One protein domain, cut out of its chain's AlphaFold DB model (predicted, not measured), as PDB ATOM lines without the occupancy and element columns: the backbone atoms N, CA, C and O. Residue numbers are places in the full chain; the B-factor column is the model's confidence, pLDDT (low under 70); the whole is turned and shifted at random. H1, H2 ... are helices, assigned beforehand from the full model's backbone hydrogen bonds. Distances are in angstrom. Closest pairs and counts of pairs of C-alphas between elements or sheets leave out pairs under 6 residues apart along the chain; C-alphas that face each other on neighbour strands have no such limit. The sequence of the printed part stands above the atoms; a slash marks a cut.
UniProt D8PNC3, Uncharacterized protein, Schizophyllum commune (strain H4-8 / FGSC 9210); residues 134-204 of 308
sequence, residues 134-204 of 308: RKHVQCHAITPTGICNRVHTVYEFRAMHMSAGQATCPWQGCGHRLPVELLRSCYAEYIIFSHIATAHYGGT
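This is residues 134 to 204 of the 308 residues of an uncharacterized protein of Schizophyllum commune (strain H4-8 / FGSC 9210) (UniProt D8PNC3). With little regular structure, this is mostly loops: residues 134 to 153 fold out and back as a narrow loop tied by two short antiparallel pairings, and residues 162 to 179 wind from H1 out, back and out again to small H2, which is near the longest helix, H3. The printed part has 71 residues, with H1, H2 and H3 in that order, 24 residues in all, and no named strand. The class is all helix; the whole is compact, radius of gyration of the C-alphas 11.6 A, spanning 33 by 30 by 20 A.

H1, residues 154 to 161, begins at C-alpha 154 (210.017, 170.481, 200.548). H2 is residues 180 to 183. H3, residues 188 to 199, is 16.4 A long and ends at C-alpha 199 (207.858, 159.525, 200.029).

H1 only just touches H3, through residues 193 to 197 of H3 alone, with 3 pairs of C-alphas within 8 A; the closest are those of Val 154 and Ala 197, 6.1 A apart. They run opposite ways at a steep tilt of 53 degrees. H2 and H3 are close but not clearly touching, the closest C-alphas, of Leu 182 and Ala 188, being 6.0 A apart. H1 and H2 are apart. In H1 and H3 every O i to N i+4 pair is within hydrogen-bond range; H2 is too short for one.

The C-alphas farthest apart, of Lys 135 and Glu 181, are 33.2 A apart. The printed part has no cut. The link H1 to H2 is long, H2 to H3 tight. No printed residue is under 70 in pLDDT.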
ATOM      1  N   ARG A 134     215.412 165.737 206.763       71.44
ATOM      2  CA  ARG A 134     216.837 165.598 207.111       71.44
ATOM      3  C   ARG A 134     217.789 165.964 205.974       71.44
ATOM      4  O   ARG A 134     218.981 166.107 206.227       71.44
ATOM      5  N   LYS A 135     217.304 166.039 204.730       76.31
ATOM      6  CA  LYS A 135     218.149 166.187 203.538       76.31
ATOM      7  C   LYS A 135     217.474 167.040 202.472       76.31
ATOM      8  O   LYS A 135     216.273 166.924 202.243       76.31
ATOM      9  N   HIS A 136     218.274 167.851 201.791       83.00
ATOM     10  CA  HIS A 136     217.885 168.413 200.506       83.00
ATOM     11  C   HIS A 136     217.894 167.291 199.463       83.00
ATOM     12  O   HIS A 136     218.838 166.501 199.417       83.00
ATOM     13  N   VAL A 137     216.837 167.201 198.660       88.31
ATOM     14  CA  VAL A 137     216.683 166.169 197.627       88.31
ATOM     15  C   VAL A 137     216.634 166.853 196.267       88.31
ATOM     16  O   VAL A 137     216.058 167.938 196.128       88.31
ATOM     17  N   GLN A 138     217.267 166.231 195.272       95.38
ATOM     18  CA  GLN A 138     217.123 166.655 193.888       95.38
ATOM     19  C   GLN A 138     215.670 166.431 193.461       95.38
ATOM     20  O   GLN A 138     215.147 165.320 193.536       95.38
ATOM     21  N   CYS A 139     214.993 167.510 193.085       95.50
ATOM     22  CA  CYS A 139     213.632 167.447 192.579       95.50
ATOM     23  C   CYS A 139     213.623 166.651 191.273       95.50
ATOM     24  O   CYS A 139     214.545 166.807 190.480       95.50
ATOM     25  N   HIS A 140     212.577 165.848 191.066       96.94
ATOM     26  CA  HIS A 140     212.264 165.186 189.793       96.94
ATOM     27  C   HIS A 140     210.798 165.421 189.397       96.94
ATOM     28  O   HIS A 140     210.132 164.542 188.851       96.94
ATOM     29  N   ALA A 141     210.245 166.590 189.726       97.06
ATOM     30  CA  ALA A 141     208.882 166.937 189.337       97.06
ATOM     31  C   ALA A 141     208.769 167.112 187.818       97.06
ATOM     32  O   ALA A 141     209.581 167.795 187.195       97.06
ATOM     33  N   ILE A 142     207.715 166.554 187.237       96.56
ATOM     34  CA  ILE A 142     207.272 166.818 185.876       96.56
ATOM     35  C   ILE A 142     206.591 168.189 185.875       96.56
ATOM     36  O   ILE A 142     205.611 168.419 186.581       96.56
ATOM     37  N   THR A 143     207.127 169.108 185.079       94.31
ATOM     38  CA  THR A 143     206.626 170.474 184.896       94.31
ATOM     39  C   THR A 143     206.252 170.701 183.426       94.31
ATOM     40  O   THR A 143     206.663 169.910 182.571       94.31
ATOM     41  N   PRO A 144     205.536 171.788 183.079       93.44
ATOM     42  CA  PRO A 144     205.238 172.112 181.679       93.44
ATOM     43  C   PRO A 144     206.483 172.238 180.789       93.44
ATOM     44  O   PRO A 144     206.412 171.990 179.592       93.44
ATOM     45  N   THR A 145     207.633 172.602 181.367       94.50
ATOM     46  CA  THR A 145     208.910 172.764 180.654       94.50
ATOM     47  C   THR A 145     209.800 171.517 180.692       94.50
ATOM     48  O   THR A 145     210.947 171.578 180.260       94.50
ATOM     49  N   GLY A 146     209.312 170.395 181.230       95.88
ATOM     50  CA  GLY A 146     210.070 169.149 181.382       95.88
ATOM     51  C   GLY A 146     210.317 168.760 182.840       95.88
ATOM     52  O   GLY A 146     209.616 169.204 183.749       95.88
ATOM     53  N   ILE A 147     211.304 167.897 183.076       97.25
ATOM     54  CA  ILE A 147     211.632 167.404 184.421       97.25
ATOM     55  C   ILE A 147     212.487 168.449 185.145       97.25
ATOM     56  O   ILE A 147     213.553 168.842 184.664       97.25
ATOM     57  N   CYS A 148     212.025 168.906 186.308       97.06
ATOM     58  CA  CYS A 148     212.845 169.696 187.217       97.06
ATOM     59  C   CYS A 148     213.984 168.814 187.737       97.06
ATOM     60  O   CYS A 148     213.722 167.681 188.100       97.06
ATOM     61  N   ASN A 149     215.215 169.330 187.772       96.31
ATOM     62  CA  ASN A 149     216.404 168.640 188.302       96.31
ATOM     63  C   ASN A 149     217.150 169.494 189.341       96.31
ATOM     64  O   ASN A 149     218.341 169.298 189.590       96.31
ATOM     65  N   ARG A 150     216.472 170.501 189.905       95.94
ATOM     66  CA  ARG A 150     217.040 171.437 190.882       95.94
ATOM     67  C   ARG A 150     216.878 170.902 192.300       95.94
ATOM     68  O   ARG A 150     215.976 170.122 192.589       95.94
ATOM     69  N   VAL A 151     217.747 171.345 193.200       95.06
ATOM     70  CA  VAL A 151     217.636 171.033 194.626       95.06
ATOM     71  C   VAL A 151     216.680 172.028 195.277       95.06
ATOM     72  O   VAL A 151     216.868 173.237 195.158       95.06
ATOM     73  N   HIS A 152     215.666 171.508 195.963       91.12
ATOM     74  CA  HIS A 152     214.657 172.303 196.660       91.12
ATOM     75  C   HIS A 152     214.466 171.785 198.080       91.12
ATOM     76  O   HIS A 152     214.623 170.594 198.354       91.12
ATOM     77  N   THR A 153     214.086 172.666 198.993       92.50
ATOM     78  CA  THR A 153     213.386 172.255 200.207       92.50
ATOM     79  C   THR A 153     211.992 171.747 199.845       92.50
ATOM     80  O   THR A 153     211.428 172.082 198.802       92.50
ATOM     81  N   VAL A 154     211.390 170.966 200.741       91.31
ATOM     82  CA  VAL A 154     210.017 170.481 200.548       91.31
ATOM     83  C   VAL A 154     209.009 171.636 200.406       91.31
ATOM     84  O   VAL A 154     208.040 171.535 199.661       91.31
ATOM     85  N   TYR A 155     209.252 172.769 201.071       91.31
ATOM     86  CA  TYR A 155     208.364 173.933 201.020       91.31
ATOM     87  C   TYR A 155     208.528 174.737 199.727       91.31
ATOM     88  O   TYR A 155     207.533 175.177 199.155       91.31
ATOM     89  N   GLU A 156     209.756 174.872 199.223       93.25
ATOM     90  CA  GLU A 156     210.011 175.438 197.893       93.25
ATOM     91  C   GLU A 156     209.362 174.580 196.807       93.25
ATOM     92  O   GLU A 156     208.683 175.110 195.929       93.25
ATOM     93  N   PHE A 157     209.489 173.251 196.908       92.81
ATOM     94  CA  PHE A 157     208.802 172.327 196.012       92.81
ATOM     95  C   PHE A 157     207.296 172.600 195.987       92.81
ATOM     96  O   PHE A 157     206.715 172.722 194.909       92.81
ATOM     97  N   ARG A 158     206.664 172.730 197.163       92.75
ATOM     98  CA  ARG A 158     205.229 173.034 197.257       92.75
ATOM     99  C   ARG A 158     204.882 174.317 196.511       92.75
ATOM    100  O   ARG A 158     203.920 174.326 195.757       92.75
ATOM    101  N   ALA A 159     205.664 175.375 196.698       92.75
ATOM    102  CA  ALA A 159     205.396 176.665 196.069       92.75
ATOM    103  C   ALA A 159     205.560 176.644 194.538       92.75
ATOM    104  O   ALA A 159     204.842 177.356 193.844       92.75
ATOM    105  N   MET A 160     206.500 175.855 194.007       93.38
ATOM    106  CA  MET A 160     206.856 175.884 192.580       93.38
ATOM    107  C   MET A 160     206.195 174.799 191.732       93.38
ATOM    108  O   MET A 160     206.045 174.976 190.524       93.38
ATOM    109  N   HIS A 161     205.871 173.652 192.324       95.00
ATOM    110  CA  HIS A 161     205.466 172.459 191.576       95.00
ATOM    111  C   HIS A 161     204.075 171.954 191.933       95.00
ATOM    112  O   HIS A 161     203.582 171.051 191.257       95.00
ATOM    113  N   MET A 162     203.439 172.511 192.967       93.06
ATOM    114  CA  MET A 162     202.076 172.141 193.320       93.06
ATOM    115  C   MET A 162     201.075 173.188 192.854       93.06
ATOM    116  O   MET A 162     201.270 174.386 193.036       93.06
ATOM    117  N   SER A 163     199.982 172.711 192.268       90.31
ATOM    118  CA  SER A 163     198.828 173.535 191.908       90.31
ATOM    119  C   SER A 163     197.656 173.275 192.851       90.31
ATOM    120  O   SER A 163     197.497 172.173 193.386       90.31
ATOM    121  N   ALA A 164     196.797 174.279 193.023       86.06
ATOM    122  CA  ALA A 164     195.531 174.096 193.723       86.06
ATOM    123  C   ALA A 164     194.698 173.003 193.028       86.06
ATOM    124  O   ALA A 164     194.589 172.979 191.803       86.06
ATOM    125  N   GLY A 165     194.127 172.082 193.810       85.50
ATOM    126  CA  GLY A 165     193.326 170.970 193.281       85.50
ATOM    127  C   GLY A 165     194.133 169.850 192.614       85.50
ATOM    128  O   GLY A 165     193.551 168.985 191.961       85.50
ATOM    129  N   GLN A 166     195.459 169.839 192.763       90.94
ATOM    130  CA  GLN A 166     196.296 168.784 192.209       90.94
ATOM    131  C   GLN A 166     195.917 167.404 192.766       90.94
ATOM    132  O   GLN A 166     195.966 167.155 193.968       90.94
ATOM    133  N   ALA A 167     195.551 166.510 191.849       92.69
ATOM    134  CA  ALA A 167     195.080 165.156 192.130       92.69
ATOM    135  C   ALA A 167     196.199 164.108 192.153       92.69
ATOM    136  O   ALA A 167     196.043 163.032 192.726       92.69
ATOM    137  N   THR A 168     197.304 164.394 191.471       95.12
ATOM    138  CA  THR A 168     198.364 163.430 191.171       95.12
ATOM    139  C   THR A 168     199.702 163.947 191.665       95.12
ATOM    140  O   THR A 168     200.002 165.141 191.560       95.12
ATOM    141  N   CYS A 169     200.539 163.049 192.178       96.81
ATOM    142  CA  CYS A 169     201.920 163.390 192.482       96.81
ATOM    143  C   CYS A 169     202.635 163.787 191.176       96.81
ATOM    144  O   CYS A 169     202.541 163.049 190.197       96.81
ATOM    145  N   PRO A 170     203.337 164.931 191.116       96.75
ATOM    146  CA  PRO A 170     204.015 165.351 189.898       96.75
ATOM    147  C   PRO A 170     205.407 164.709 189.784       96.75
ATOM    148  O   PRO A 170     206.130 164.993 188.841       96.75
ATOM    149  N   TRP A 171     205.831 163.891 190.750       97.62
ATOM    150  CA  TRP A 171     207.166 163.299 190.772       97.62
ATOM    151  C   TRP A 171     207.324 162.229 189.688       97.62
ATOM    152  O   TRP A 171     206.475 161.347 189.546       97.62
ATOM    153  N   GLN A 172     208.425 162.274 188.938       97.75
ATOM    154  CA  GLN A 172     208.687 161.338 187.852       97.75
ATOM    155  C   GLN A 172     208.679 159.887 188.352       97.75
ATOM    156  O   GLN A 172     209.384 159.531 189.293       97.75
ATOM    157  N   GLY A 173     207.869 159.048 187.702       96.56
ATOM    158  CA  GLY A 173     207.729 157.630 188.044       96.56
ATOM    159  C   GLY A 173     206.850 157.343 189.266       96.56
ATOM    160  O   GLY A 173     206.639 156.177 189.589       96.56
ATOM    161  N   CYS A 174     206.300 158.362 189.934       97.06
ATOM    162  CA  CYS A 174     205.366 158.159 191.034       97.06
ATOM    163  C   CYS A 174     203.927 158.024 190.516       97.06
ATOM    164  O   CYS A 174     203.391 158.935 189.893       97.06
ATOM    165  N   GLY A 175     203.279 156.892 190.806       95.00
ATOM    166  CA  GLY A 175     201.884 156.630 190.431       95.00
ATOM    167  C   GLY A 175     200.840 157.118 191.442       95.00
ATOM    168  O   GLY A 175     199.659 156.801 191.297       95.00
ATOM    169  N   HIS A 176     201.248 157.836 192.496       95.00
ATOM    170  CA  HIS A 176     200.330 158.230 193.562       95.00
ATOM    171  C   HIS A 176     199.287 159.237 193.064       95.00
ATOM    172  O   HIS A 176     199.612 160.294 192.514       95.00
ATOM    173  N   ARG A 177     198.019 158.903 193.300       95.50
ATOM    174  CA  ARG A 177     196.853 159.684 192.894       95.50
ATOM    175  C   ARG A 177     195.805 159.664 193.995       95.50
ATOM    176  O   ARG A 177     195.601 158.631 194.633       95.50
ATOM    177  N   LEU A 178     195.133 160.789 194.188       90.69
ATOM    178  CA  LEU A 178     193.995 160.872 195.087       90.69
ATOM    179  C   LEU A 178     192.753 160.238 194.441       90.69
ATOM    180  O   LEU A 178     192.519 160.449 193.247       90.69
ATOM    181  N   PRO A 179     191.932 159.511 195.219       90.12
ATOM    182  CA  PRO A 179     190.573 159.153 194.826       90.12
ATOM    183  C   PRO A 179     189.746 160.393 194.458       90.12
ATOM    184  O   PRO A 179     189.937 161.470 195.036       90.12
ATOM    185  N   VAL A 180     188.812 160.242 193.514       88.88
ATOM    186  CA  VAL A 180     187.993 161.346 192.972       88.88
ATOM    187  C   VAL A 180     187.199 162.049 194.075       88.88
ATOM    188  O   VAL A 180     187.026 163.269 194.054       88.88
ATOM    189  N   GLU A 181     186.778 161.293 195.082       88.31
ATOM    190  CA  GLU A 181     186.021 161.752 196.242       88.31
ATOM    191  C   GLU A 181     186.813 162.775 197.067       88.31
ATOM    192  O   GLU A 181     186.234 163.699 197.639       88.31
ATOM    193  N   LEU A 182     188.146 162.659 197.090       84.56
ATOM    194  CA  LEU A 182     189.023 163.562 197.834       84.56
ATOM    195  C   LEU A 182     189.403 164.817 197.045       84.56
ATOM    196  O   LEU A 182     189.837 165.790 197.659       84.56
ATOM    197  N   LEU A 183     189.204 164.846 195.724       85.38
ATOM    198  CA  LEU A 183     189.582 165.990 194.878       85.38
ATOM    199  C   LEU A 183     188.793 167.256 195.197       85.38
ATOM    200  O   LEU A 183     189.306 168.360 195.055       85.38
ATOM    201  N   ARG A 184     187.547 167.097 195.656       82.06
ATOM    202  CA  ARG A 184     186.698 168.216 196.088       82.06
ATOM    203  C   ARG A 184     186.979 168.658 197.522       82.06
ATOM    204  O   ARG A 184     186.411 169.649 197.972       82.06
ATOM    205  N   SER A 185     187.822 167.928 198.253       80.81
ATOM    206  CA  SER A 185     188.173 168.298 199.617       80.81
ATOM    207  C   SER A 185     189.169 169.457 199.618       80.81
ATOM    208  O   SER A 185     190.107 169.499 198.820       80.81
ATOM    209  N   CYS A 186     189.042 170.354 200.593       80.06
ATOM    210  CA  CYS A 186     190.059 171.371 200.871       80.06
ATOM    211  C   CYS A 186     191.406 170.772 201.332       80.06
ATOM    212  O   CYS A 186     192.375 171.503 201.520       80.06
ATOM    213  N   TYR A 187     191.479 169.446 201.499       82.50
ATOM    214  CA  TYR A 187     192.659 168.713 201.940       82.50
ATOM    215  C   TYR A 187     193.440 168.058 200.798       82.50
ATOM    216  O   TYR A 187     194.526 167.550 201.059       82.50
ATOM    217  N   ALA A 188     192.950 168.078 199.553       87.00
ATOM    218  CA  ALA A 188     193.605 167.409 198.424       87.00
ATOM    219  C   ALA A 188     195.079 167.827 198.267       87.00
ATOM    220  O   ALA A 188     195.983 166.991 198.297       87.00
ATOM    221  N   GLU A 189     195.332 169.139 198.213       88.81
ATOM    222  CA  GLU A 189     196.689 169.689 198.140       88.81
ATOM    223  C   GLU A 189     197.543 169.229 199.331       88.81
ATOM    224  O   GLU A 189     198.698 168.848 199.163       88.81
ATOM    225  N   TYR A 190     196.969 169.209 200.536       86.50
ATOM    226  CA  TYR A 190     197.680 168.787 201.736       86.50
ATOM    227  C   TYR A 190     198.064 167.303 201.706       86.50
ATOM    228  O   TYR A 190     199.171 166.961 202.118       86.50
ATOM    229  N   ILE A 191     197.185 166.423 201.217       88.50
ATOM    230  CA  ILE A 191     197.465 164.983 201.118       88.50
ATOM    231  C   ILE A 191     198.581 164.737 200.102       88.50
ATOM    232  O   ILE A 191     199.539 164.034 200.420       88.50
ATOM    233  N   ILE A 192     198.512 165.362 198.920       92.75
ATOM    234  CA  ILE A 192     199.591 165.263 197.926       92.75
ATOM    235  C   ILE A 192     200.896 165.824 198.489       92.75
ATOM    236  O   ILE A 192     201.945 165.196 198.351       92.75
ATOM    237  N   PHE A 193     200.848 166.965 199.175       91.88
ATOM    238  CA  PHE A 193     202.034 167.555 199.785       91.88
ATOM    239  C   PHE A 193     202.644 166.628 200.843       91.88
ATOM    240  O   PHE A 193     203.855 166.421 200.857       91.88
ATOM    241  N   SER A 194     201.811 166.030 201.697       89.62
ATOM    242  CA  SER A 194     202.233 165.040 202.689       89.62
ATOM    243  C   SER A 194     202.875 163.815 202.045       89.62
ATOM    244  O   SER A 194     203.957 163.397 202.469       89.62
ATOM    245  N   HIS A 195     202.267 163.284 200.984       92.50
ATOM    246  CA  HIS A 195     202.848 162.198 200.207       92.50
ATOM    247  C   HIS A 195     204.236 162.578 199.677       92.50
ATOM    248  O   HIS A 195     205.191 161.849 199.911       92.50
ATOM    249  N   ILE A 196     204.384 163.740 199.040       93.56
ATOM    250  CA  ILE A 196     205.671 164.180 198.482       93.56
ATOM    251  C   ILE A 196     206.719 164.351 199.581       93.56
ATOM    252  O   ILE A 196     207.842 163.856 199.468       93.56
ATOM    253  N   ALA A 197     206.343 165.013 200.670       91.81
ATOM    254  CA  ALA A 197     207.225 165.250 201.796       91.81
ATOM    255  C   ALA A 197     207.724 163.939 202.428       91.81
ATOM    256  O   ALA A 197     208.907 163.824 202.733       91.81
ATOM    257  N   THR A 198     206.858 162.938 202.585       91.06
ATOM    258  CA  THR A 198     207.224 161.640 203.176       91.06
ATOM    259  C   THR A 198     207.943 160.720 202.189       91.06
ATOM    260  O   THR A 198     209.025 160.224 202.497       91.06
ATOM    261  N   ALA A 199     207.383 160.512 200.997       92.38
ATOM    262  CA  ALA A 199     207.858 159.525 200.029       92.38
ATOM    263  C   ALA A 199     209.094 159.983 199.249       92.38
ATOM    264  O   ALA A 199     209.948 159.161 198.927       92.38
ATOM    265  N   HIS A 200     209.206 161.278 198.944       93.44
ATOM    266  CA  HIS A 200     210.280 161.793 198.086       93.44
ATOM    267  C   HIS A 200     211.335 162.581 198.859       93.44
ATOM    268  O   HIS A 200     212.508 162.548 198.499       93.44
ATOM    269  N   TYR A 201     210.951 163.233 199.958       92.88
ATOM    270  CA  TYR A 201     211.883 163.993 200.797       92.88
ATOM    271  C   TYR A 201     212.323 163.258 202.069       92.88
ATOM    272  O   TYR A 201     213.155 163.778 202.816       92.88
ATOM    273  N   GLY A 202     211.781 162.068 202.354       90.62
ATOM    274  CA  GLY A 202     212.055 161.348 203.604       90.62
ATOM    275  C   GLY A 202     211.664 162.154 204.849       90.62
ATOM    276  O   GLY A 202     212.248 161.988 205.923       90.62
ATOM    277  N   GLY A 203     210.728 163.090 204.692       90.56
ATOM    278  CA  GLY A 203     210.228 163.943 205.752       90.56
ATOM    279  C   GLY A 203     209.402 163.135 206.737       90.56
ATOM    280  O   GLY A 203     208.591 162.297 206.355       90.56
ATOM    281  N   THR A 204     209.586 163.405 208.024       90.38
ATOM    282  CA  THR A 204     208.728 162.850 209.075       90.38
ATOM    283  C   THR A 204     207.792 163.950 209.561       90.38
ATOM    284  O   THR A 204     208.292 165.000 209.980       90.38
TER     285      THR A 204